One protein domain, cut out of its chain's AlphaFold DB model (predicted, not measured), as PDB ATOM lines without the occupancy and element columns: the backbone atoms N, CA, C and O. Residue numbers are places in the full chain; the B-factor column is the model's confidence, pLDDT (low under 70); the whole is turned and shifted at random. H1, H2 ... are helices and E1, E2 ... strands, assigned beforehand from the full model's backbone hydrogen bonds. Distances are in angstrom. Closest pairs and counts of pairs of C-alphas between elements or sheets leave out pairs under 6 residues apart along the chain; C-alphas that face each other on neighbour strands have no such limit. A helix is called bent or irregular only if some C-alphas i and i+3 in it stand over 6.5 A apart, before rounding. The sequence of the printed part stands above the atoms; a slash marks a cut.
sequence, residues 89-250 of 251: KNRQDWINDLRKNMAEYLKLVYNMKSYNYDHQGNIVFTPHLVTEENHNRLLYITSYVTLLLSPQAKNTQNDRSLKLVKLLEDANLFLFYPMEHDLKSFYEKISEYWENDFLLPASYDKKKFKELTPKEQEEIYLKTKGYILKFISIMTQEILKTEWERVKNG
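Overview. This is residues 89 to 250 of the 251 residues of an uncharacterized protein of Wohlfahrtiimonas sp. G9077 (UniProt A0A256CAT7). Look for an elongated helical bundle in two layers: H1 and H5 lie side by side in one, while H2, H3 and H4 stand in a row over them, with H3 in the middle. H5 is the longest helix and runs along most of the long axis, and the small strand hairpin E1-E2 packs on its first residues at one end. The long unnamed stretch 195 to 213 folds back past H4 to reach H5. The printed part has 162 residues, with five named helices and two named strands that follow along the chain as H1, E1, E2, H2, H3, H4, H5; the sheet E1 - E2 is antiparallel and the class is mostly helix. It is compact, with a radius of gyration of the C-alphas of 17.1 A and spans of 60 by 34 by 19 A.

Arrangement. Start at the sheet, where E1, residues 115 to 117, and E2, residues 123 to 125, form an antiparallel hairpin. N 116 and O 124 are within hydrogen-bond range at 2.9 A, as are N 124 and O 116 at 2.8 A. From the sheet go to H5, residues 214 to 249; the closest C-alphas of E2 and H5, Ile 123 and Pro 214, are 5.4 A apart. H5 touches H1, residues 89 to 111, closest at the C-alphas of Leu 106 and Leu 229, 6.3 A, opposite ways at a shallow tilt of 10 degrees. With residues 225 to 239 alone, H5 touches the hub H3, residues 160 to 176; the closest C-alphas, Leu 164 and Met 235, are 6.5 A apart. H3 forms a helical hairpin with H2, residues 132 to 153, closest at the C-alphas of Ala 153 and Leu 162, 5.3 A. It forms another with H4, residues 183 to 194, touching it with residues 163 to 170 alone, closest at the C-alphas of Lys 163 and Tyr 193, 5.3 A. H1 and H2 touch at a tilt of 36 degrees, only just steep, with the C-alphas of Asn 101 and Ile 141 closest at 6.0 A. H2 and H5 are apart. Each O i to N i+4 pair is within hydrogen-bond range in H1, H3, H4 and H5, and 16 of 18 are in H2.

Along the chain. Find C-alpha 89 at (17.192, -4.507, -18.108); from there H1 runs 33.1 A to residue 111. H2 covers 30.2 A with a kink of 28 degrees near residue 147, and is only just irregular: C-alphas 148 and 151 are 6.8 A apart. H3 measures 24.2 A and H4 16.2 A. From C-alpha 214 at (12.737, 38.371, -43.694), H5 runs 52.4 A to C-alpha 249 at (15.217, -11.914, -29.289).

Size, cuts and confidence. The two C-alphas farthest apart, Gln 120 and Gly 250, are 61.5 A apart. The printed part has no cut; its one long link joins H4 to H5. Expect pLDDT under 70 at residues 126 to 130, 150 to 158, 199 to 207 and 250.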
ATOM      1  N   LYS A  89      17.481  -5.682 -18.936       85.81
ATOM      2  CA  LYS A  89      17.192  -4.507 -18.108       85.81
ATOM      3  C   LYS A  89      18.024  -3.296 -18.532       85.81
ATOM      4  O   LYS A  89      17.452  -2.253 -18.824       85.81
ATOM      5  N   ASN A  90      19.340  -3.455 -18.677       84.06
ATOM      6  CA  ASN A  90      20.217  -2.369 -19.124       84.06
ATOM      7  C   ASN A  90      19.819  -1.832 -20.511       84.06
ATOM      8  O   ASN A  90      19.876  -0.627 -20.746       84.06
ATOM      9  N   ARG A  91      19.397  -2.706 -21.438       83.44
ATOM     10  CA  ARG A  91      18.938  -2.293 -22.775       83.44
ATOM     11  C   ARG A  91      17.580  -1.580 -22.715       83.44
ATOM     12  O   ARG A  91      17.373  -0.620 -23.451       83.44
ATOM     13  N   GLN A  92      16.669  -2.003 -21.838       85.81
ATOM     14  CA  GLN A  92      15.399  -1.306 -21.599       85.81
ATOM     15  C   GLN A  92      15.610   0.084 -20.983       85.81
ATOM     16  O   GLN A  92      14.991   1.042 -21.444       85.81
ATOM     17  N   ASP A  93      16.507   0.205 -20.003       89.81
ATOM     18  CA  ASP A  93      16.877   1.489 -19.398       89.81
ATOM     19  C   ASP A  93      17.469   2.426 -20.462       89.81
ATOM     20  O   ASP A  93      16.996   3.549 -20.629       89.81
ATOM     21  N   TRP A  94      18.381   1.915 -21.299       90.00
ATOM     22  CA  TRP A  94      18.920   2.644 -22.451       90.00
ATOM     23  C   TRP A  94      17.825   3.107 -23.441       90.00
ATOM     24  O   TRP A  94      17.827   4.264 -23.864       90.00
ATOM     25  N   ILE A  95      16.854   2.244 -23.782       88.81
ATOM     26  CA  ILE A  95      15.703   2.591 -24.643       88.81
ATOM     27  C   ILE A  95      14.891   3.740 -24.027       88.81
ATOM     28  O   ILE A  95      14.474   4.664 -24.733       88.81
ATOM     29  N   ASN A  96      14.634   3.670 -22.722       92.94
ATOM     30  CA  ASN A  96      13.836   4.661 -22.009       92.94
ATOM     31  C   ASN A  96      14.561   6.007 -21.924       92.94
ATOM     32  O   ASN A  96      13.943   7.045 -22.179       92.94
ATOM     33  N   ASP A  97      15.864   5.993 -21.655       93.75
ATOM     34  CA  ASP A  97      16.691   7.194 -21.631       93.75
ATOM     35  C   ASP A  97      16.751   7.857 -23.009       93.75
ATOM     36  O   ASP A  97      16.567   9.075 -23.110       93.75
ATOM     37  N   LEU A  98      16.913   7.081 -24.085       93.31
ATOM     38  CA  LEU A  98      16.889   7.622 -25.443       93.31
ATOM     39  C   LEU A  98      15.533   8.271 -25.764       93.31
ATOM     40  O   LEU A  98      15.496   9.403 -26.243       93.31
ATOM     41  N   ARG A  99      14.412   7.605 -25.449       94.25
ATOM     42  CA  ARG A  99      13.059   8.169 -25.644       94.25
ATOM     43  C   ARG A  99      12.870   9.476 -24.888       94.25
ATOM     44  O   ARG A  99      12.372  10.440 -25.464       94.25
ATOM     45  N   LYS A 100      13.252   9.502 -23.610       96.69
ATOM     46  CA  LYS A 100      13.091  10.669 -22.738       96.69
ATOM     47  C   LYS A 100      13.869  11.867 -23.277       96.69
ATOM     48  O   LYS A 100      13.289  12.934 -23.461       96.69
ATOM     49  N   ASN A 101      15.152  11.672 -23.579       95.81
ATOM     50  CA  ASN A 101      16.021  12.738 -24.068       95.81
ATOM     51  C   ASN A 101      15.606  13.218 -25.465       95.81
ATOM     52  O   ASN A 101      15.551  14.420 -25.703       95.81
ATOM     53  N   MET A 102      15.213  12.317 -26.371       95.94
ATOM     54  CA  MET A 102      14.717  12.717 -27.692       95.94
ATOM     55  C   MET A 102      13.375  13.448 -27.633       95.94
ATOM     56  O   MET A 102      13.176  14.417 -28.361       95.94
ATOM     57  N   ALA A 103      12.456  13.041 -26.754       96.12
ATOM     58  CA  ALA A 103      11.204  13.768 -26.548       96.12
ATOM     59  C   ALA A 103      11.457  15.184 -26.007       96.12
ATOM     60  O   ALA A 103      10.827  16.144 -26.454       96.12
ATOM     61  N   GLU A 104      12.406  15.321 -25.080       95.50
ATOM     62  CA  GLU A 104      12.821  16.619 -24.554       95.50
ATOM     63  C   GLU A 104      13.466  17.493 -25.638       95.50
ATOM     64  O   GLU A 104      13.065  18.646 -25.796       95.50
ATOM     65  N   TYR A 105      14.374  16.931 -26.443       95.00
ATOM     66  CA  TYR A 105      14.972  17.610 -27.595       95.00
ATOM     67  C   TYR A 105      13.898  18.164 -28.539       95.00
ATOM     68  O   TYR A 105      13.871  19.361 -28.829       95.00
ATOM     69  N   LEU A 106      12.968  17.305 -28.976       95.00
ATOM     70  CA  LEU A 106      11.900  17.684 -29.902       95.00
ATOM     71  C   LEU A 106      11.022  18.797 -29.314       95.00
ATOM     72  O   LEU A 106      10.674  19.740 -30.024       95.00
ATOM     73  N   LYS A 107      10.702  18.727 -28.015       93.75
ATOM     74  CA  LYS A 107       9.926  19.759 -27.315       93.75
ATOM     75  C   LYS A 107      10.666  21.100 -27.273       93.75
ATOM     76  O   LYS A 107      10.051  22.134 -27.534       93.75
ATOM     77  N   LEU A 108      11.960  21.094 -26.954       91.75
ATOM     78  CA  LEU A 108      12.776  22.309 -26.895       91.75
ATOM     79  C   LEU A 108      12.888  22.968 -28.272       91.75
ATOM     80  O   LEU A 108      12.591  24.152 -28.404       91.75
ATOM     81  N   VAL A 109      13.223  22.199 -29.310       90.38
ATOM     82  CA  VAL A 109      13.328  22.710 -30.687       90.38
ATOM     83  C   VAL A 109      11.978  23.207 -31.213       90.38
ATOM     84  O   VAL A 109      11.907  24.248 -31.873       90.38
ATOM     85  N   TYR A 110      10.882  22.510 -30.904       89.38
ATOM     86  CA  TYR A 110       9.540  22.948 -31.284       89.38
ATOM     87  C   TYR A 110       9.202  24.325 -30.697       89.38
ATOM     88  O   TYR A 110       8.737  25.206 -31.426       89.38
ATOM     89  N   ASN A 111       9.512  24.538 -29.418       86.31
ATOM     90  CA  ASN A 111       9.248  25.797 -28.715       86.31
ATOM     91  C   ASN A 111      10.266  26.903 -29.023       86.31
ATOM     92  O   ASN A 111       9.998  28.074 -28.760       86.31
ATOM     93  N   MET A 112      11.424  26.553 -29.583       81.88
ATOM     94  CA  MET A 112      12.463  27.512 -29.924       81.88
ATOM     95  C   MET A 112      12.014  28.455 -31.041       81.88
ATOM     96  O   MET A 112      11.504  28.022 -32.081       81.88
ATOM     97  N   LYS A 113      12.273  29.747 -30.840       75.56
ATOM     98  CA  LYS A 113      12.194  30.784 -31.867       75.56
ATOM     99  C   LYS A 113      13.576  31.413 -32.002       75.56
ATOM    100  O   LYS A 113      14.118  31.902 -31.019       75.56
ATOM    101  N   SER A 114      14.138  31.384 -33.205       71.88
ATOM    102  CA  SER A 114      15.400  32.064 -33.539       71.88
ATOM    103  C   SER A 114      15.173  33.466 -34.114       71.88
ATOM    104  O   SER A 114      16.113  34.108 -34.581       71.88
ATOM    105  N   TYR A 115      13.927  33.943 -34.102       74.94
ATOM    106  CA  TYR A 115      13.531  35.242 -34.623       74.94
ATOM    107  C   TYR A 115      12.522  35.943 -33.709       74.94
ATOM    108  O   TYR A 115      11.738  35.297 -33.006       74.94
ATOM    109  N   ASN A 116      12.554  37.274 -33.730       77.56
ATOM    110  CA  ASN A 116      11.584  38.153 -33.080       77.56
ATOM    111  C   ASN A 116      11.036  39.148 -34.106       77.56
ATOM    112  O   ASN A 116      11.516  39.199 -35.237       77.56
ATOM    113  N   TYR A 117      10.060  39.949 -33.698       76.75
ATOM    114  CA  TYR A 117       9.597  41.095 -34.468       76.75
ATOM    115  C   TYR A 117      10.198  42.373 -33.873       76.75
ATOM    116  O   TYR A 117      10.212  42.540 -32.652       76.75
ATOM    117  N   ASP A 118      10.727  43.254 -34.720       78.31
ATOM    118  CA  ASP A 118      11.129  44.598 -34.300       78.31
ATOM    119  C   ASP A 118       9.901  45.480 -33.985       78.31
ATOM    120  O   ASP A 118       8.745  45.067 -34.126       78.31
ATOM    121  N   HIS A 119      10.139  46.722 -33.554       77.06
ATOM    122  CA  HIS A 119       9.068  47.680 -33.249       77.06
ATOM    123  C   HIS A 119       8.201  48.045 -34.467       77.06
ATOM    124  O   HIS A 119       7.121  48.608 -34.304       77.06
ATOM    125  N   GLN A 120       8.669  47.738 -35.674       76.56
ATOM    126  CA  GLN A 120       8.004  47.977 -36.947       76.56
ATOM    127  C   GLN A 120       7.308  46.714 -37.487       76.56
ATOM    128  O   GLN A 120       6.677  46.771 -38.542       76.56
ATOM    129  N   GLY A 121       7.379  45.587 -36.769       72.62
ATOM    130  CA  GLY A 121       6.784  44.313 -37.167       72.62
ATOM    131  C   GLY A 121       7.604  43.517 -38.187       72.62
ATOM    132  O   GLY A 121       7.095  42.531 -38.724       72.62
ATOM    133  N   ASN A 122       8.853  43.900 -38.468       73.25
ATOM    134  CA  ASN A 122       9.746  43.124 -39.323       73.25
ATOM    135  C   ASN A 122      10.398  41.990 -38.538       73.25
ATOM    136  O   ASN A 122      10.742  42.131 -37.366       73.25
ATOM    137  N   ILE A 123      10.613  40.865 -39.214       74.81
ATOM    138  CA  ILE A 123      11.270  39.697 -38.633       74.81
ATOM    139  C   ILE A 123      12.771  39.974 -38.507       74.81
ATOM    140  O   ILE A 123      13.431  40.326 -39.484       74.81
ATOM    141  N   VAL A 124      13.313  39.761 -37.313       76.38
ATOM    142  CA  VAL A 124      14.742  39.861 -37.016       76.38
ATOM    143  C   VAL A 124      15.213  38.537 -36.429       76.38
ATOM    144  O   VAL A 124      14.873  38.183 -35.297       76.38
ATOM    145  N   PHE A 125      16.019  37.801 -37.195       73.12
ATOM    146  CA  PHE A 125      16.700  36.612 -36.693       73.12
ATOM    147  C   PHE A 125      17.758  37.025 -35.674       73.12
ATOM    148  O   PHE A 125      18.697  37.753 -35.986       73.12
ATOM    149  N   THR A 126      17.590  36.568 -34.439       67.50
ATOM    150  CA  THR A 126      18.503  36.852 -33.335       67.50
ATOM    151  C   THR A 126      18.867  35.532 -32.660       67.50
ATOM    152  O   THR A 126      18.024  34.930 -31.993       67.50
ATOM    153  N   PRO A 127      20.129  35.081 -32.791       57.12
ATOM    154  CA  PRO A 127      20.613  33.864 -32.134       57.12
ATOM    155  C   PRO A 127      20.371  33.876 -30.614       57.12
ATOM    156  O   PRO A 127      20.149  32.835 -30.003       57.12
ATOM    157  N   HIS A 128      20.348  35.072 -30.014       54.16
ATOM    158  CA  HIS A 128      20.192  35.307 -28.577       54.16
ATOM    159  C   HIS A 128      18.762  35.148 -28.029       54.16
ATOM    160  O   HIS A 128      18.570  35.267 -26.822       54.16
ATOM    161  N   LEU A 129      17.747  34.902 -28.868       59.97
ATOM    162  CA  LEU A 129      16.388  34.604 -28.377       59.97
ATOM    163  C   LEU A 129      16.264  33.204 -27.798       59.97
ATOM    164  O   LEU A 129      15.348  32.917 -27.022       59.97
ATOM    165  N   VAL A 130      17.183  32.322 -28.177       65.19
ATOM    166  CA  VAL A 130      17.372  31.097 -27.433       65.19
ATOM    167  C   VAL A 130      17.938  31.489 -26.078       65.19
ATOM    168  O   VAL A 130      19.062  31.977 -25.997       65.19
ATOM    169  N   THR A 131      17.163  31.268 -25.014       73.31
ATOM    170  CA  THR A 131      17.693  31.420 -23.658       73.31
ATOM    171  C   THR A 131      18.951  30.569 -23.530       73.31
ATOM    172  O   THR A 131      18.986  29.429 -24.000       73.31
ATOM    173  N   GLU A 132      19.988  31.107 -22.892       78.75
ATOM    174  CA  GLU A 132      21.242  30.381 -22.665       78.75
ATOM    175  C   GLU A 132      20.981  29.000 -22.032       78.75
ATOM    176  O   GLU A 132      21.585  28.001 -22.412       78.75
ATOM    177  N   GLU A 133      19.975  28.921 -21.158       82.62
ATOM    178  CA  GLU A 133      19.460  27.675 -20.591       82.62
ATOM    179  C   GLU A 133      18.987  26.672 -21.658       82.62
ATOM    180  O   GLU A 133      19.429  25.524 -21.652       82.62
ATOM    181  N   ASN A 134      18.131  27.082 -22.602       83.31
ATOM    182  CA  ASN A 134      17.646  26.201 -23.667       83.31
ATOM    183  C   ASN A 134      18.778  25.764 -24.603       83.31
ATOM    184  O   ASN A 134      18.794  24.613 -25.045       83.31
ATOM    185  N   HIS A 135      19.725  26.660 -24.892       84.06
ATOM    186  CA  HIS A 135      20.906  26.340 -25.692       84.06
ATOM    187  C   HIS A 135      21.761  25.270 -25.002       84.06
ATOM    188  O   HIS A 135      21.996  24.200 -25.564       84.06
ATOM    189  N   ASN A 136      22.136  25.511 -23.743       88.00
ATOM    190  CA  ASN A 136      22.918  24.578 -22.936       88.00
ATOM    191  C   ASN A 136      22.196  23.239 -22.758       88.00
ATOM    192  O   ASN A 136      22.821  22.177 -22.816       88.00
ATOM    193  N   ARG A 137      20.868  23.262 -22.595       90.75
ATOM    194  CA  ARG A 137      20.067  22.046 -22.457       90.75
ATOM    195  C   ARG A 137      20.037  21.223 -23.741       90.75
ATOM    196  O   ARG A 137      20.174  20.003 -23.673       90.75
ATOM    197  N   LEU A 138      19.915  21.860 -24.903       90.62
ATOM    198  CA  LEU A 138      19.979  21.173 -26.196       90.62
ATOM    199  C   LEU A 138      21.360  20.586 -26.474       90.62
ATOM    200  O   LEU A 138      21.442  19.446 -26.937       90.62
ATOM    201  N   LEU A 139      22.431  21.317 -26.153       90.00
ATOM    202  CA  LEU A 139      23.794  20.796 -26.241       90.00
ATOM    203  C   LEU A 139      23.968  19.569 -25.344       90.00
ATOM    204  O   LEU A 139      24.416  18.530 -25.823       90.00
ATOM    205  N   TYR A 140      23.525  19.651 -24.085       92.94
ATOM    206  CA  TYR A 140      23.559  18.528 -23.149       92.94
ATOM    207  C   TYR A 140      22.830  17.301 -23.703       92.94
ATOM    208  O   TYR A 140      23.405  16.212 -23.748       92.94
ATOM    209  N   ILE A 141      21.582  17.470 -24.155       93.69
ATOM    210  CA  ILE A 141      20.783  16.368 -24.698       93.69
ATOM    211  C   ILE A 141      21.466  15.768 -25.926       93.69
ATOM    212  O   ILE A 141      21.562  14.548 -26.034       93.69
ATOM    213  N   THR A 142      21.981  16.607 -26.825       93.00
ATOM    214  CA  THR A 142      22.663  16.148 -28.041       93.00
ATOM    215  C   THR A 142      23.912  15.348 -27.692       93.00
ATOM    216  O   THR A 142      24.066  14.230 -28.171       93.00
ATOM    217  N   SER A 143      24.768  15.852 -26.799       91.56
ATOM    218  CA  SER A 143      25.948  15.116 -26.334       91.56
ATOM    219  C   SER A 143      25.574  13.800 -25.654       91.56
ATOM    220  O   SER A 143      26.215  12.778 -25.897       91.56
ATOM    221  N   TYR A 144      24.519  13.796 -24.838       93.12
ATOM    222  CA  TYR A 144      24.041  12.597 -24.160       93.12
ATOM    223  C   TYR A 144      23.522  11.549 -25.153       93.12
ATOM    224  O   TYR A 144      23.926  10.389 -25.097       93.12
ATOM    225  N   VAL A 145      22.695  11.950 -26.120       91.00
ATOM    226  CA  VAL A 145      22.206  11.071 -27.193       91.00
ATOM    227  C   VAL A 145      23.367  10.555 -28.040       91.00
ATOM    228  O   VAL A 145      23.426   9.360 -28.325       91.00
ATOM    229  N   THR A 146      24.342  11.402 -28.371       89.50
ATOM    230  CA  THR A 146      25.565  10.972 -29.054       89.50
ATOM    231  C   THR A 146      26.304   9.914 -28.245       89.50
ATOM    232  O   THR A 146      26.729   8.922 -28.822       89.50
ATOM    233  N   LEU A 147      26.417  10.046 -26.923       87.81
ATOM    234  CA  LEU A 147      27.027   9.014 -26.076       87.81
ATOM    235  C   LEU A 147      26.204   7.721 -26.017       87.81
ATOM    236  O   LEU A 147      26.793   6.644 -25.985       87.81
ATOM    237  N   LEU A 148      24.872   7.803 -26.036       85.62
ATOM    238  CA  LEU A 148      24.004   6.624 -26.076       85.62
ATOM    239  C   LEU A 148      24.104   5.866 -27.408       85.62
ATOM    240  O   LEU A 148      24.055   4.635 -27.412       85.62
ATOM    241  N   LEU A 149      24.235   6.589 -28.525       83.88
ATOM    242  CA  LEU A 149      24.202   6.048 -29.890       83.88
ATOM    243  C   LEU A 149      25.598   5.727 -30.461       83.88
ATOM    244  O   LEU A 149      25.758   4.782 -31.234       83.88
ATOM    245  N   SER A 150      26.635   6.476 -30.080       68.38
ATOM    246  CA  SER A 150      28.017   6.343 -30.584       68.38
ATOM    247  C   SER A 150      28.636   4.952 -30.371       68.38
ATOM    248  O   SER A 150      29.261   4.430 -31.300       68.38
ATOM    249  N   PRO A 151      28.449   4.276 -29.218       61.88
ATOM    250  CA  PRO A 151      28.926   2.908 -29.031       61.88
ATOM    251  C   PRO A 151      28.297   1.908 -30.011       61.88
ATOM    252  O   PRO A 151      28.963   0.959 -30.422       61.88
ATOM    253  N   GLN A 152      27.041   2.125 -30.414       57.69
ATOM    254  CA  GLN A 152      26.331   1.275 -31.377       57.69
ATOM    255  C   GLN A 152      26.836   1.530 -32.806       57.69
ATOM    256  O   GLN A 152      27.185   0.583 -33.518       57.69
ATOM    257  N   ALA A 153      27.038   2.808 -33.155       51.62
ATOM    258  CA  ALA A 153      27.547   3.256 -34.452       51.62
ATOM    259  C   ALA A 153      28.937   2.702 -34.818       51.62
ATOM    260  O   ALA A 153      29.232   2.487 -35.995       51.62
ATOM    261  N   LYS A 154      29.800   2.424 -33.829       48.12
ATOM    262  CA  LYS A 154      31.161   1.899 -34.063       48.12
ATOM    263  C   LYS A 154      31.196   0.498 -34.688       48.12
ATOM    264  O   LYS A 154      32.205   0.133 -35.286       48.12
ATOM    265  N   ASN A 155      30.119  -0.283 -34.588       54.72
ATOM    266  CA  ASN A 155      30.117  -1.685 -35.021       54.72
ATOM    267  C   ASN A 155      29.649  -1.895 -36.476       54.72
ATOM    268  O   ASN A 155      29.819  -2.987 -37.034       54.72
ATOM    269  N   THR A 156      29.099  -0.868 -37.137       54.38
ATOM    270  CA  THR A 156      28.479  -1.024 -38.462       54.38
ATOM    271  C   THR A 156      28.681   0.213 -39.338       54.38
ATOM    272  O   THR A 156      28.178   1.280 -39.029       54.38
ATOM    273  N   GLN A 157      29.350   0.055 -40.488       44.72
ATOM    274  CA  GLN A 157      29.684   1.118 -41.460       44.72
ATOM    275  C   GLN A 157      28.469   1.801 -42.150       44.72
ATOM    276  O   GLN A 157      28.638   2.459 -43.161       44.72
ATOM    277  N   ASN A 158      27.243   1.637 -41.642       54.81
ATOM    278  CA  ASN A 158      26.011   2.248 -42.161       54.81
ATOM    279  C   ASN A 158      24.922   2.263 -41.071       54.81
ATOM    280  O   ASN A 158      23.791   1.830 -41.276       54.81
ATOM    281  N   ASP A 159      25.292   2.659 -39.852       75.88
ATOM    282  CA  ASP A 159      24.357   2.668 -38.729       75.88
ATOM    283  C   ASP A 159      23.425   3.885 -38.800       75.88
ATOM    284  O   ASP A 159      23.872   5.036 -38.847       75.88
ATOM    285  N   ARG A 160      22.116   3.628 -38.760       83.00
ATOM    286  CA  ARG A 160      21.071   4.654 -38.674       83.00
ATOM    287  C   ARG A 160      21.273   5.569 -37.463       83.00
ATOM    288  O   ARG A 160      20.976   6.757 -37.535       83.00
ATOM    289  N   SER A 161      21.862   5.034 -36.397       85.88
ATOM    290  CA  SER A 161      22.253   5.764 -35.190       85.88
ATOM    291  C   SER A 161      23.305   6.834 -35.480       85.88
ATOM    292  O   SER A 161      23.194   7.952 -34.987       85.88
ATOM    293  N   LEU A 162      24.287   6.541 -36.343       85.88
ATOM    294  CA  LEU A 162      25.295   7.522 -36.757       85.88
ATOM    295  C   LEU A 162      24.674   8.630 -37.609       85.88
ATOM    296  O   LEU A 162      25.012   9.798 -37.440       85.88
ATOM    297  N   LYS A 163      23.762   8.263 -38.516       88.56
ATOM    298  CA  LYS A 163      23.036   9.240 -39.335       88.56
ATOM    299  C   LYS A 163      22.179  10.164 -38.470       88.56
ATOM    300  O   LYS A 163      22.165  11.362 -38.719       88.56
ATOM    301  N   LEU A 164      21.531   9.634 -37.428       90.94
ATOM    302  CA  LEU A 164      20.771  10.445 -36.475       90.94
ATOM    303  C   LEU A 164      21.678  11.423 -35.715       90.94
ATOM    304  O   LEU A 164      21.325  12.588 -35.587       90.94
ATOM    305  N   VAL A 165      22.850  10.980 -35.250       90.69
ATOM    306  CA  VAL A 165      23.817  11.865 -34.575       90.69
ATOM    307  C   VAL A 165      24.258  13.009 -35.490       90.69
ATOM    308  O   VAL A 165      24.174  14.166 -35.090       90.69
ATOM    309  N   LYS A 166      24.642  12.709 -36.736       89.81
ATOM    310  CA  LYS A 166      25.017  13.743 -37.717       89.81
ATOM    311  C   LYS A 166      23.868  14.708 -38.008       89.81
ATOM    312  O   LYS A 166      24.071  15.916 -38.040       89.81
ATOM    313  N   LEU A 167      22.649  14.180 -38.158       91.31
ATOM    314  CA  LEU A 167      21.455  15.001 -38.348       91.31
ATOM    315  C   LEU A 167      21.220  15.937 -37.157       91.31
ATOM    316  O   LEU A 167      20.874  17.090 -37.378       91.31
ATOM    317  N   LEU A 168      21.410  15.476 -35.917       92.25
ATOM    318  CA  LEU A 168      21.274  16.314 -34.721       92.25
ATOM    319  C   LEU A 168      22.312  17.442 -34.688       92.25
ATOM    320  O   LEU A 168      21.971  18.571 -34.340       92.25
ATOM    321  N   GLU A 169      23.557  17.151 -35.064       90.12
ATOM    322  CA  GLU A 169      24.635  18.143 -35.142       90.12
ATOM    323  C   GLU A 169      24.322  19.234 -36.174       90.12
ATOM    324  O   GLU A 169      24.274  20.417 -35.824       90.12
ATOM    325  N   ASP A 170      24.027  18.849 -37.419       90.44
ATOM    326  CA  ASP A 170      23.694  19.803 -38.482       90.44
ATOM    327  C   ASP A 170      22.381  20.551 -38.184       90.44
ATOM    328  O   ASP A 170      22.289  21.760 -38.413       90.44
ATOM    329  N   ALA A 171      21.377  19.877 -37.609       90.12
ATOM    330  CA  ALA A 171      20.130  20.506 -37.182       90.12
ATOM    331  C   ALA A 171      20.373  21.597 -36.138       90.12
ATOM    332  O   ALA A 171      19.854  22.701 -36.281       90.12
ATOM    333  N   ASN A 172      21.175  21.320 -35.110       89.81
ATOM    334  CA  ASN A 172      21.504  22.306 -34.087       89.81
ATOM    335  C   ASN A 172      22.216  23.517 -34.695       89.81
ATOM    336  O   ASN A 172      21.837  24.652 -34.410       89.81
ATOM    337  N   LEU A 173      23.195  23.291 -35.577       87.44
ATOM    338  CA  LEU A 173      23.884  24.379 -36.271       87.44
ATOM    339  C   LEU A 173      22.901  25.260 -37.052       87.44
ATOM    340  O   LEU A 173      22.993  26.481 -36.973       87.44
ATOM    341  N   PHE A 174      21.947  24.666 -37.773       87.19
ATOM    342  CA  PHE A 174      20.928  25.429 -38.497       87.19
ATOM    343  C   PHE A 174      19.970  26.172 -37.558       87.19
ATOM    344  O   PHE A 174      19.610  27.316 -37.817       87.19
ATOM    345  N   LEU A 175      19.550  25.546 -36.459       86.44
ATOM    346  CA  LEU A 175      18.596  26.137 -35.520       86.44
ATOM    347  C   LEU A 175      19.174  27.351 -34.784       86.44
ATOM    348  O   LEU A 175      18.442  28.323 -34.582       86.44
ATOM    349  N   PHE A 176      20.456  27.295 -34.409       83.38
ATOM    350  CA  PHE A 176      21.148  28.369 -33.692       83.38
ATOM    351  C   PHE A 176      21.735  29.435 -34.624       83.38
ATOM    352  O   PHE A 176      21.701  30.620 -34.289       83.38
ATOM    353  N   TYR A 177      22.238  29.034 -35.794       83.12
ATOM    354  CA  TYR A 177      22.974  29.910 -36.709       83.12
ATOM    355  C   TYR A 177      22.457  29.813 -38.155       83.12
ATOM    356  O   TYR A 177      23.246  29.600 -39.079       83.12
ATOM    357  N   PRO A 178      21.147  30.004 -38.413       80.38
ATOM    358  CA  PRO A 178      20.572  29.797 -39.748       80.38
ATOM    359  C   PRO A 178      21.188  30.719 -40.813       80.38
ATOM    360  O   PRO A 178      21.266  30.355 -41.982       80.38
ATOM    361  N   MET A 179      21.679  31.895 -40.405       77.25
ATOM    362  CA  MET A 179      22.267  32.912 -41.287       77.25
ATOM    363  C   MET A 179      23.592  32.490 -41.934       77.25
ATOM    364  O   MET A 179      23.984  33.067 -42.952       77.25
ATOM    365  N   GLU A 180      24.281  31.507 -41.354       78.56
ATOM    366  CA  GLU A 180      25.590  31.041 -41.821       78.56
ATOM    367  C   GLU A 180      25.485  29.873 -42.807       78.56
ATOM    368  O   GLU A 180      26.461  29.548 -43.484       78.56
ATOM    369  N   HIS A 181      24.301  29.266 -42.939       75.44
ATOM    370  CA  HIS A 181      24.120  28.073 -43.758       75.44
ATOM    371  C   HIS A 181      23.907  28.386 -45.238       75.44
ATOM    372  O   HIS A 181      23.094  29.231 -45.630       75.44
ATOM    373  N   ASP A 182      24.615  27.625 -46.069       83.31
ATOM    374  CA  ASP A 182      24.231  27.407 -47.456       83.31
ATOM    375  C   ASP A 182      23.070  26.406 -47.486       83.31
ATOM    376  O   ASP A 182      23.238  25.228 -47.155       83.31
ATOM    377  N   LEU A 183      21.885  26.888 -47.866       80.62
ATOM    378  CA  LEU A 183      20.662  26.090 -47.879       80.62
ATOM    379  C   LEU A 183      20.794  24.871 -48.784       80.62
ATOM    380  O   LEU A 183      20.305  23.805 -48.429       80.62
ATOM    381  N   LYS A 184      21.488  24.986 -49.916       82.75
ATOM    382  CA  LYS A 184      21.642  23.852 -50.821       82.75
ATOM    383  C   LYS A 184      22.444  22.731 -50.164       82.75
ATOM    384  O   LYS A 184      21.942  21.618 -50.026       82.75
ATOM    385  N   SER A 185      23.643  23.055 -49.679       85.19
ATOM    386  CA  SER A 185      24.510  22.087 -49.001       85.19
ATOM    387  C   SER A 185      23.833  21.473 -47.771       85.19
ATOM    388  O   SER A 185      23.934  20.269 -47.539       85.19
ATOM    389  N   PHE A 186      23.099  22.276 -46.997       86.06
ATOM    390  CA  PHE A 186      22.358  21.789 -45.838       86.06
ATOM    391  C   PHE A 186      21.273  20.768 -46.218       86.06
ATOM    392  O   PHE A 186      21.177  19.701 -45.610       86.06
ATOM    393  N   TYR A 187      20.475  21.059 -47.247       84.81
ATOM    394  CA  TYR A 187      19.404  20.170 -47.702       84.81
ATOM    395  C   TYR A 187      19.945  18.891 -48.351       84.81
ATOM    396  O   TYR A 187      19.365  17.822 -48.157       84.81
ATOM    397  N   GLU A 188      21.065  18.974 -49.071       86.69
ATOM    398  CA  GLU A 188      21.769  17.809 -49.621       86.69
ATOM    399  C   GLU A 188      22.236  16.868 -48.500       86.69
ATOM    400  O   GLU A 188      21.952  15.670 -48.550       86.69
ATOM    401  N   LYS A 189      22.849  17.405 -47.434       88.00
ATOM    402  CA  LYS A 189      23.245  16.613 -46.256       88.00
ATOM    403  C   LYS A 189      22.051  15.958 -45.566       88.00
ATOM    404  O   LYS A 189      22.090  14.767 -45.265       88.00
ATOM    405  N   ILE A 190      20.968  16.707 -45.338       85.06
ATOM    406  CA  ILE A 190      19.748  16.141 -44.743       85.06
ATOM    407  C   ILE A 190      19.181  15.024 -45.626       85.06
ATOM    408  O   ILE A 190      18.800  13.977 -45.100       85.06
ATOM    409  N   SER A 191      19.163  15.213 -46.949       85.50
ATOM    410  CA  SER A 191      18.717  14.187 -47.901       85.50
ATOM    411  C   SER A 191      19.581  12.928 -47.814       85.50
ATOM    412  O   SER A 191      19.051  11.819 -47.798       85.50
ATOM    413  N   GLU A 192      20.904  13.075 -47.682       87.62
ATOM    414  CA  GLU A 192      21.841  11.957 -47.506       87.62
ATOM    415  C   GLU A 192      21.563  11.168 -46.214       87.62
ATOM    416  O   GLU A 192      21.560   9.929 -46.201       87.62
ATOM    417  N   TYR A 193      21.304  11.872 -45.107       85.94
ATOM    418  CA  TYR A 193      21.014  11.236 -43.818       85.94
ATOM    419  C   TYR A 193      19.667  10.526 -43.820       85.94
ATOM    420  O   TYR A 193      19.526   9.470 -43.198       85.94
ATOM    421  N   TRP A 194      18.696  11.094 -44.526       82.06
ATOM    422  CA  TRP A 194      17.335  10.586 -44.600       82.06
ATOM    423  C   TRP A 194      17.114   9.550 -45.716       82.06
ATOM    424  O   TRP A 194      16.119   8.828 -45.689       82.06
ATOM    425  N   GLU A 195      18.035   9.449 -46.678       81.75
ATOM    426  CA  GLU A 195      17.923   8.584 -47.864       81.75
ATOM    427  C   GLU A 195      16.665   8.860 -48.711       81.75
ATOM    428  O   GLU A 195      16.182   7.981 -49.421       81.75
ATOM    429  N   ASN A 196      16.114  10.075 -48.646       75.94
ATOM    430  CA  ASN A 196      15.082  10.537 -49.573       75.94
ATOM    431  C   ASN A 196      15.345  11.985 -49.970       75.94
ATOM    432  O   ASN A 196      15.838  12.772 -49.160       75.94
ATOM    433  N   ASP A 197      14.922  12.331 -51.184       70.75
ATOM    434  CA  ASP A 197      15.075  13.675 -51.722       70.75
ATOM    435  C   ASP A 197      14.306  14.691 -50.880       70.75
ATOM    436  O   ASP A 197      13.070  14.717 -50.828       70.75
ATOM    437  N   PHE A 198      15.061  15.561 -50.222       70.25
ATOM    438  CA  PHE A 198      14.526  16.717 -49.543       70.25
ATOM    439  C   PHE A 198      14.549  17.901 -50.508       70.25
ATOM    440  O   PHE A 198      15.537  18.621 -50.634       70.25
ATOM    441  N   LEU A 199      13.448  18.076 -51.241       67.75
ATOM    442  CA  LEU A 199      13.356  19.110 -52.267       67.75
ATOM    443  C   LEU A 199      13.296  20.503 -51.630       67.75
ATOM    444  O   LEU A 199      12.279  20.912 -51.055       67.75
ATOM    445  N   LEU A 200      14.385  21.254 -51.784       67.25
ATOM    446  CA  LEU A 200      14.370  22.699 -51.621       67.25
ATOM    447  C   LEU A 200      13.382  23.280 -52.652       67.25
ATOM    448  O   LEU A 200      13.412  22.867 -53.816       67.25
ATOM    449  N   PRO A 201      12.493  24.220 -52.283       65.88
ATOM    450  CA  PRO A 201      11.686  24.901 -53.285       65.88
ATOM    451  C   PRO A 201      12.614  25.542 -54.326       65.88
ATOM    452  O   PRO A 201      13.572  26.224 -53.963       65.88
ATOM    453  N   ALA A 202      12.333  25.315 -55.613       62.66
ATOM    454  CA  ALA A 202      13.212  25.697 -56.726       62.66
ATOM    455  C   ALA A 202      13.590  27.194 -56.739       62.66
ATOM    456  O   ALA A 202      14.621  27.574 -57.289       62.66
ATOM    457  N   SER A 203      12.793  28.042 -56.084       63.81
ATOM    458  CA  SER A 203      13.052  29.470 -55.883       63.81
ATOM    459  C   SER A 203      14.287  29.786 -55.024       63.81
ATOM    460  O   SER A 203      14.725  30.938 -55.019       63.81
ATOM    461  N   TYR A 204      14.853  28.809 -54.307       65.06
ATOM    462  CA  TYR A 204      15.906  29.035 -53.306       65.06
ATOM    463  C   TYR A 204      17.238  28.324 -53.593       65.06
ATOM    464  O   TYR A 204      18.186  28.522 -52.842       65.06
ATOM    465  N   ASP A 205      17.347  27.573 -54.696       63.78
ATOM    466  CA  ASP A 205      18.477  26.678 -55.054       63.78
ATOM    467  C   ASP A 205      19.857  27.369 -55.163       63.78
ATOM    468  O   ASP A 205      20.883  26.717 -55.347       63.78
ATOM    469  N   LYS A 206      19.920  28.704 -55.054       60.34
ATOM    470  CA  LYS A 206      21.169  29.476 -55.186       60.34
ATOM    471  C   LYS A 206      21.342  30.630 -54.197       60.34
ATOM    472  O   LYS A 206      22.298  31.386 -54.348       60.34
ATOM    473  N   LYS A 207      20.438  30.808 -53.230       68.00
ATOM    474  CA  LYS A 207      20.518  31.928 -52.279       68.00
ATOM    475  C   LYS A 207      21.049  31.450 -50.935       68.00
ATOM    476  O   LYS A 207      20.539  30.476 -50.380       68.00
ATOM    477  N   LYS A 208      22.019  32.170 -50.369       77.12
ATOM    478  CA  LYS A 208      22.347  32.006 -48.942       77.12
ATOM    479  C   LYS A 208      21.140  32.442 -48.117       77.12
ATOM    480  O   LYS A 208      20.440  33.371 -48.510       77.12
ATOM    481  N   PHE A 209      20.914  31.841 -46.948       78.06
ATOM    482  CA  PHE A 209      19.753  32.189 -46.112       78.06
ATOM    483  C   PHE A 209      19.672  33.702 -45.813       78.06
ATOM    484  O   PHE A 209      18.606  34.312 -45.878       78.06
ATOM    485  N   LYS A 210      20.826  34.346 -45.608       80.19
ATOM    486  CA  LYS A 210      20.945  35.798 -45.399       80.19
ATOM    487  C   LYS A 210      20.524  36.685 -46.586       80.19
ATOM    488  O   LYS A 210      20.350  37.880 -46.396       80.19
ATOM    489  N   GLU A 211      20.418  36.134 -47.793       83.88
ATOM    490  CA  GLU A 211      20.061  36.861 -49.029       83.88
ATOM    491  C   GLU A 211      18.545  36.867 -49.291       83.88
ATOM    492  O   GLU A 211      18.073  37.443 -50.270       83.88
ATOM    493  N   LEU A 212      17.782  36.194 -48.433       83.56
ATOM    494  CA  LEU A 212      16.330  36.124 -48.486       83.56
ATOM    495  C   LEU A 212      15.693  37.317 -47.775       83.56
ATOM    496  O   LEU A 212      16.260  37.878 -46.837       83.56
ATOM    497  N   THR A 213      14.480  37.676 -48.189       86.25
ATOM    498  CA  THR A 213      13.671  38.637 -47.433       86.25
ATOM    499  C   THR A 213      13.302  38.055 -46.062       86.25
ATOM    500  O   THR A 213      13.178  36.835 -45.933       86.25
ATOM    501  N   PRO A 214      13.055  38.881 -45.030       83.38
ATOM    502  CA  PRO A 214      12.737  38.371 -43.694       83.38
ATOM    503  C   PRO A 214      11.536  37.408 -43.652       83.38
ATOM    504  O   PRO A 214      11.553  36.428 -42.913       83.38
ATOM    505  N   LYS A 215      10.518  37.633 -44.499       83.88
ATOM    506  CA  LYS A 215       9.373  36.715 -44.653       83.88
ATOM    507  C   LYS A 215       9.776  35.359 -45.231       83.88
ATOM    508  O   LYS A 215       9.344  34.332 -44.721       83.88
ATOM    509  N   GLU A 216      10.601  35.351 -46.277       85.88
ATOM    510  CA  GLU A 216      11.119  34.108 -46.862       85.88
ATOM    511  C   GLU A 216      12.014  33.360 -45.864       85.88
ATOM    512  O   GLU A 216      11.949  32.137 -45.778       85.88
ATOM    513  N   GLN A 217      12.820  34.084 -45.078       85.19
ATOM    514  CA  GLN A 217      13.638  33.498 -44.016       85.19
ATOM    515  C   GLN A 217      12.775  32.810 -42.956       85.19
ATOM    516  O   GLN A 217      13.062  31.670 -42.596       85.19
ATOM    517  N   GLU A 218      11.713  33.462 -42.471       84.81
ATOM    518  CA  GLU A 218      10.773  32.856 -41.518       84.81
ATOM    519  C   GLU A 218      10.111  31.607 -42.102       84.81
ATOM    520  O   GLU A 218      10.129  30.551 -41.465       84.81
ATOM    521  N   GLU A 219       9.572  31.697 -43.321       86.50
ATOM    522  CA  GLU A 219       8.900  30.573 -43.974       86.50
ATOM    523  C   GLU A 219       9.842  29.374 -44.130       86.50
ATOM    524  O   GLU A 219       9.496  28.257 -43.728       86.50
ATOM    525  N   ILE A 220      11.050  29.598 -44.658       86.25
ATOM    526  CA  ILE A 220      12.051  28.541 -44.811       86.25
ATOM    527  C   ILE A 220      12.453  27.998 -43.446       86.25
ATOM    528  O   ILE A 220      12.443  26.787 -43.263       86.25
ATOM    529  N   TYR A 221      12.760  28.851 -42.468       87.12
ATOM    530  CA  TYR A 221      13.169  28.403 -41.140       87.12
ATOM    531  C   TYR A 221      12.112  27.507 -40.488       87.12
ATOM    532  O   TYR A 221      12.431  26.405 -40.038       87.12
ATOM    533  N   LEU A 222      10.846  27.936 -40.474       87.69
ATOM    534  CA  LEU A 222       9.744  27.171 -39.887       87.69
ATOM    535  C   LEU A 222       9.517  25.849 -40.620       87.69
ATOM    536  O   LEU A 222       9.354  24.805 -39.981       87.69
ATOM    537  N   LYS A 223       9.546  25.879 -41.955       87.56
ATOM    538  CA  LYS A 223       9.371  24.692 -42.790       87.56
ATOM    539  C   LYS A 223      10.500  23.687 -42.556       87.56
ATOM    540  O   LYS A 223      10.233  22.526 -42.252       87.56
ATOM    541  N   THR A 224      11.751  24.137 -42.613       86.88
ATOM    542  CA  THR A 224      12.948  23.324 -42.363       86.88
ATOM    543  C   THR A 224      12.953  22.744 -40.960       86.88
ATOM    544  O   THR A 224      13.137  21.541 -40.799       86.88
ATOM    545  N   LYS A 225      12.661  23.564 -39.944       89.44
ATOM    546  CA  LYS A 225      12.517  23.116 -38.556       89.44
ATOM    547  C   LYS A 225      11.466  22.010 -38.433       89.44
ATOM    548  O   LYS A 225      11.721  20.996 -37.790       89.44
ATOM    549  N   GLY A 226      10.307  22.173 -39.074       89.56
ATOM    550  CA  GLY A 226       9.252  21.157 -39.092       89.56
ATOM    551  C   GLY A 226       9.714  19.826 -39.694       89.56
ATOM    552  O   GLY A 226       9.445  18.762 -39.131       89.56
ATOM    553  N   TYR A 227      10.456  19.872 -40.799       88.06
ATOM    554  CA  TYR A 227      11.007  18.671 -41.426       88.06
ATOM    555  C   TYR A 227      12.096  18.001 -40.590       88.06
ATOM    556  O   TYR A 227      12.031  16.790 -40.392       88.06
ATOM    557  N   ILE A 228      13.034  18.772 -40.037       89.44
ATOM    558  CA  ILE A 228      14.070  18.279 -39.121       89.44
ATOM    559  C   ILE A 228      13.430  17.532 -37.948       89.44
ATOM    560  O   ILE A 228      13.777  16.382 -37.686       89.44
ATOM    561  N   LEU A 229      12.448  18.149 -37.278       91.94
ATOM    562  CA  LEU A 229      11.721  17.531 -36.165       91.94
ATOM    563  C   LEU A 229      11.073  16.204 -36.579       91.94
ATOM    564  O   LEU A 229      11.168  15.210 -35.857       91.94
ATOM    565  N   LYS A 230      10.442  16.173 -37.759       91.56
ATOM    566  CA  LYS A 230       9.821  14.964 -38.307       91.56
ATOM    567  C   LYS A 230      10.854  13.867 -38.569       91.56
ATOM    568  O   LYS A 230      10.637  12.734 -38.149       91.56
ATOM    569  N   PHE A 231      11.965  14.182 -39.229       90.50
ATOM    570  CA  PHE A 231      13.002  13.202 -39.565       90.50
ATOM    571  C   PHE A 231      13.685  12.647 -38.321       90.50
ATOM    572  O   PHE A 231      13.764  11.431 -38.165       90.50
ATOM    573  N   ILE A 232      14.076  13.516 -37.389       93.19
ATOM    574  CA  ILE A 232      14.646  13.113 -36.101       93.19
ATOM    575  C   ILE A 232      13.686  12.177 -35.362       93.19
ATOM    576  O   ILE A 232      14.108  11.134 -34.858       93.19
ATOM    577  N   SER A 233      12.390  12.509 -35.330       94.75
ATOM    578  CA  SER A 233      11.370  11.667 -34.705       94.75
ATOM    579  C   SER A 233      11.301  10.283 -35.355       94.75
ATOM    580  O   SER A 233      11.383   9.277 -34.649       94.75
ATOM    581  N   ILE A 234      11.226  10.209 -36.689       92.62
ATOM    582  CA  ILE A 234      11.126   8.928 -37.400       92.62
ATOM    583  C   ILE A 234      12.394   8.088 -37.210       92.62
ATOM    584  O   ILE A 234      12.290   6.936 -36.790       92.62
ATOM    585  N   MET A 235      13.579   8.665 -37.422       91.50
ATOM    586  CA  MET A 235      14.852   7.955 -37.251       91.50
ATOM    587  C   MET A 235      15.006   7.410 -35.829       91.50
ATOM    588  O   MET A 235      15.430   6.269 -35.641       91.50
ATOM    589  N   THR A 236      14.600   8.196 -34.827       93.38
ATOM    590  CA  THR A 236      14.576   7.752 -33.429       93.38
ATOM    591  C   THR A 236      13.661   6.540 -33.258       93.38
ATOM    592  O   THR A 236      14.074   5.542 -32.672       93.38
ATOM    593  N   GLN A 237      12.433   6.578 -33.787       93.25
ATOM    594  CA  GLN A 237      11.497   5.450 -33.684       93.25
ATOM    595  C   GLN A 237      12.016   4.187 -34.373       93.25
ATOM    596  O   GLN A 237      11.819   3.082 -33.873       93.25
ATOM    597  N   GLU A 238      12.704   4.327 -35.497       90.56
ATOM    598  CA  GLU A 238      13.265   3.195 -36.229       90.56
ATOM    599  C   GLU A 238      14.426   2.535 -35.481       90.56
ATOM    600  O   GLU A 238      14.500   1.302 -35.428       90.56
ATOM    601  N   ILE A 239      15.290   3.337 -34.850       89.62
ATOM    602  CA  ILE A 239      16.343   2.843 -33.950       89.62
ATOM    603  C   ILE A 239      15.702   2.116 -32.767       89.62
ATOM    604  O   ILE A 239      16.013   0.954 -32.514       89.62
ATOM    605  N   LEU A 240      14.738   2.753 -32.096       90.62
ATOM    606  CA  LEU A 240      14.040   2.168 -30.950       90.62
ATOM    607  C   LEU A 240      13.329   0.858 -31.306       90.62
ATOM    608  O   LEU A 240      13.369  -0.083 -30.519       90.62
ATOM    609  N   LYS A 241      12.694   0.775 -32.480       90.25
ATOM    610  CA  LYS A 241      12.035  -0.446 -32.957       90.25
ATOM    611  C   LYS A 241      13.048  -1.562 -33.196       90.25
ATOM    612  O   LYS A 241      12.818  -2.687 -32.765       90.25
ATOM    613  N   THR A 242      14.165  -1.249 -33.848       86.81
ATOM    614  CA  THR A 242      15.239  -2.221 -34.108       86.81
ATOM    615  C   THR A 242      15.796  -2.778 -32.800       86.81
ATOM    616  O   THR A 242      15.959  -3.986 -32.647       86.81
ATOM    617  N   GLU A 243      16.035  -1.903 -31.831       83.75
ATOM    618  CA  GLU A 243      16.566  -2.269 -30.521       83.75
ATOM    619  C   GLU A 243      15.558  -3.032 -29.662       83.75
ATOM    620  O   GLU A 243      15.918  -3.982 -28.974       83.75
ATOM    621  N   TRP A 244      14.278  -2.688 -29.758       83.56
ATOM    622  CA  TRP A 244      13.207  -3.429 -29.101       83.56
ATOM    623  C   TRP A 244      13.084  -4.868 -29.611       83.56
ATOM    624  O   TRP A 244      12.908  -5.790 -28.816       83.56
ATOM    625  N   GLU A 245      13.218  -5.089 -30.920       81.75
ATOM    626  CA  GLU A 245      13.230  -6.448 -31.474       81.75
ATOM    627  C   GLU A 245      14.470  -7.238 -31.021       81.75
ATOM    628  O   GLU A 245      14.354  -8.419 -30.701       81.75
ATOM    629  N   ARG A 246      15.631  -6.586 -30.864       79.25
ATOM    630  CA  ARG A 246      16.817  -7.214 -30.249       79.25
ATOM    631  C   ARG A 246      16.558  -7.641 -28.803       79.25
ATOM    632  O   ARG A 246      16.869  -8.775 -28.452       79.25
ATOM    633  N   VAL A 247      15.920  -6.787 -27.990       77.62
ATOM    634  CA  VAL A 247      15.520  -7.132 -26.607       77.62
ATOM    635  C   VAL A 247      14.641  -8.383 -26.591       77.62
ATOM    636  O   VAL A 247      14.893  -9.293 -25.803       77.62
ATOM    637  N   LYS A 248      13.621  -8.444 -27.457       73.62
ATOM    638  CA  LYS A 248      12.716  -9.603 -27.546       73.62
ATOM    639  C   LYS A 248      13.444 -10.888 -27.926       73.62
ATOM    640  O   LYS A 248      13.109 -11.947 -27.404       73.62
ATOM    641  N   ASN A 249      14.432 -10.780 -28.811       74.88
ATOM    642  CA  ASN A 249      15.217 -11.914 -29.289       74.88
ATOM    643  C   ASN A 249      16.363 -12.307 -28.338       74.88
ATOM    644  O   ASN A 249      17.023 -13.316 -28.574       74.88
ATOM    645  N   GLY A 250      16.594 -11.549 -27.258       68.38
ATOM    646  CA  GLY A 250      17.675 -11.802 -26.301       68.38
ATOM    647  C   GLY A 250      19.073 -11.441 -26.822       68.38
ATOM    648  O   GLY A 250      20.054 -12.034 -26.369       68.38
TER     649      GLY A 250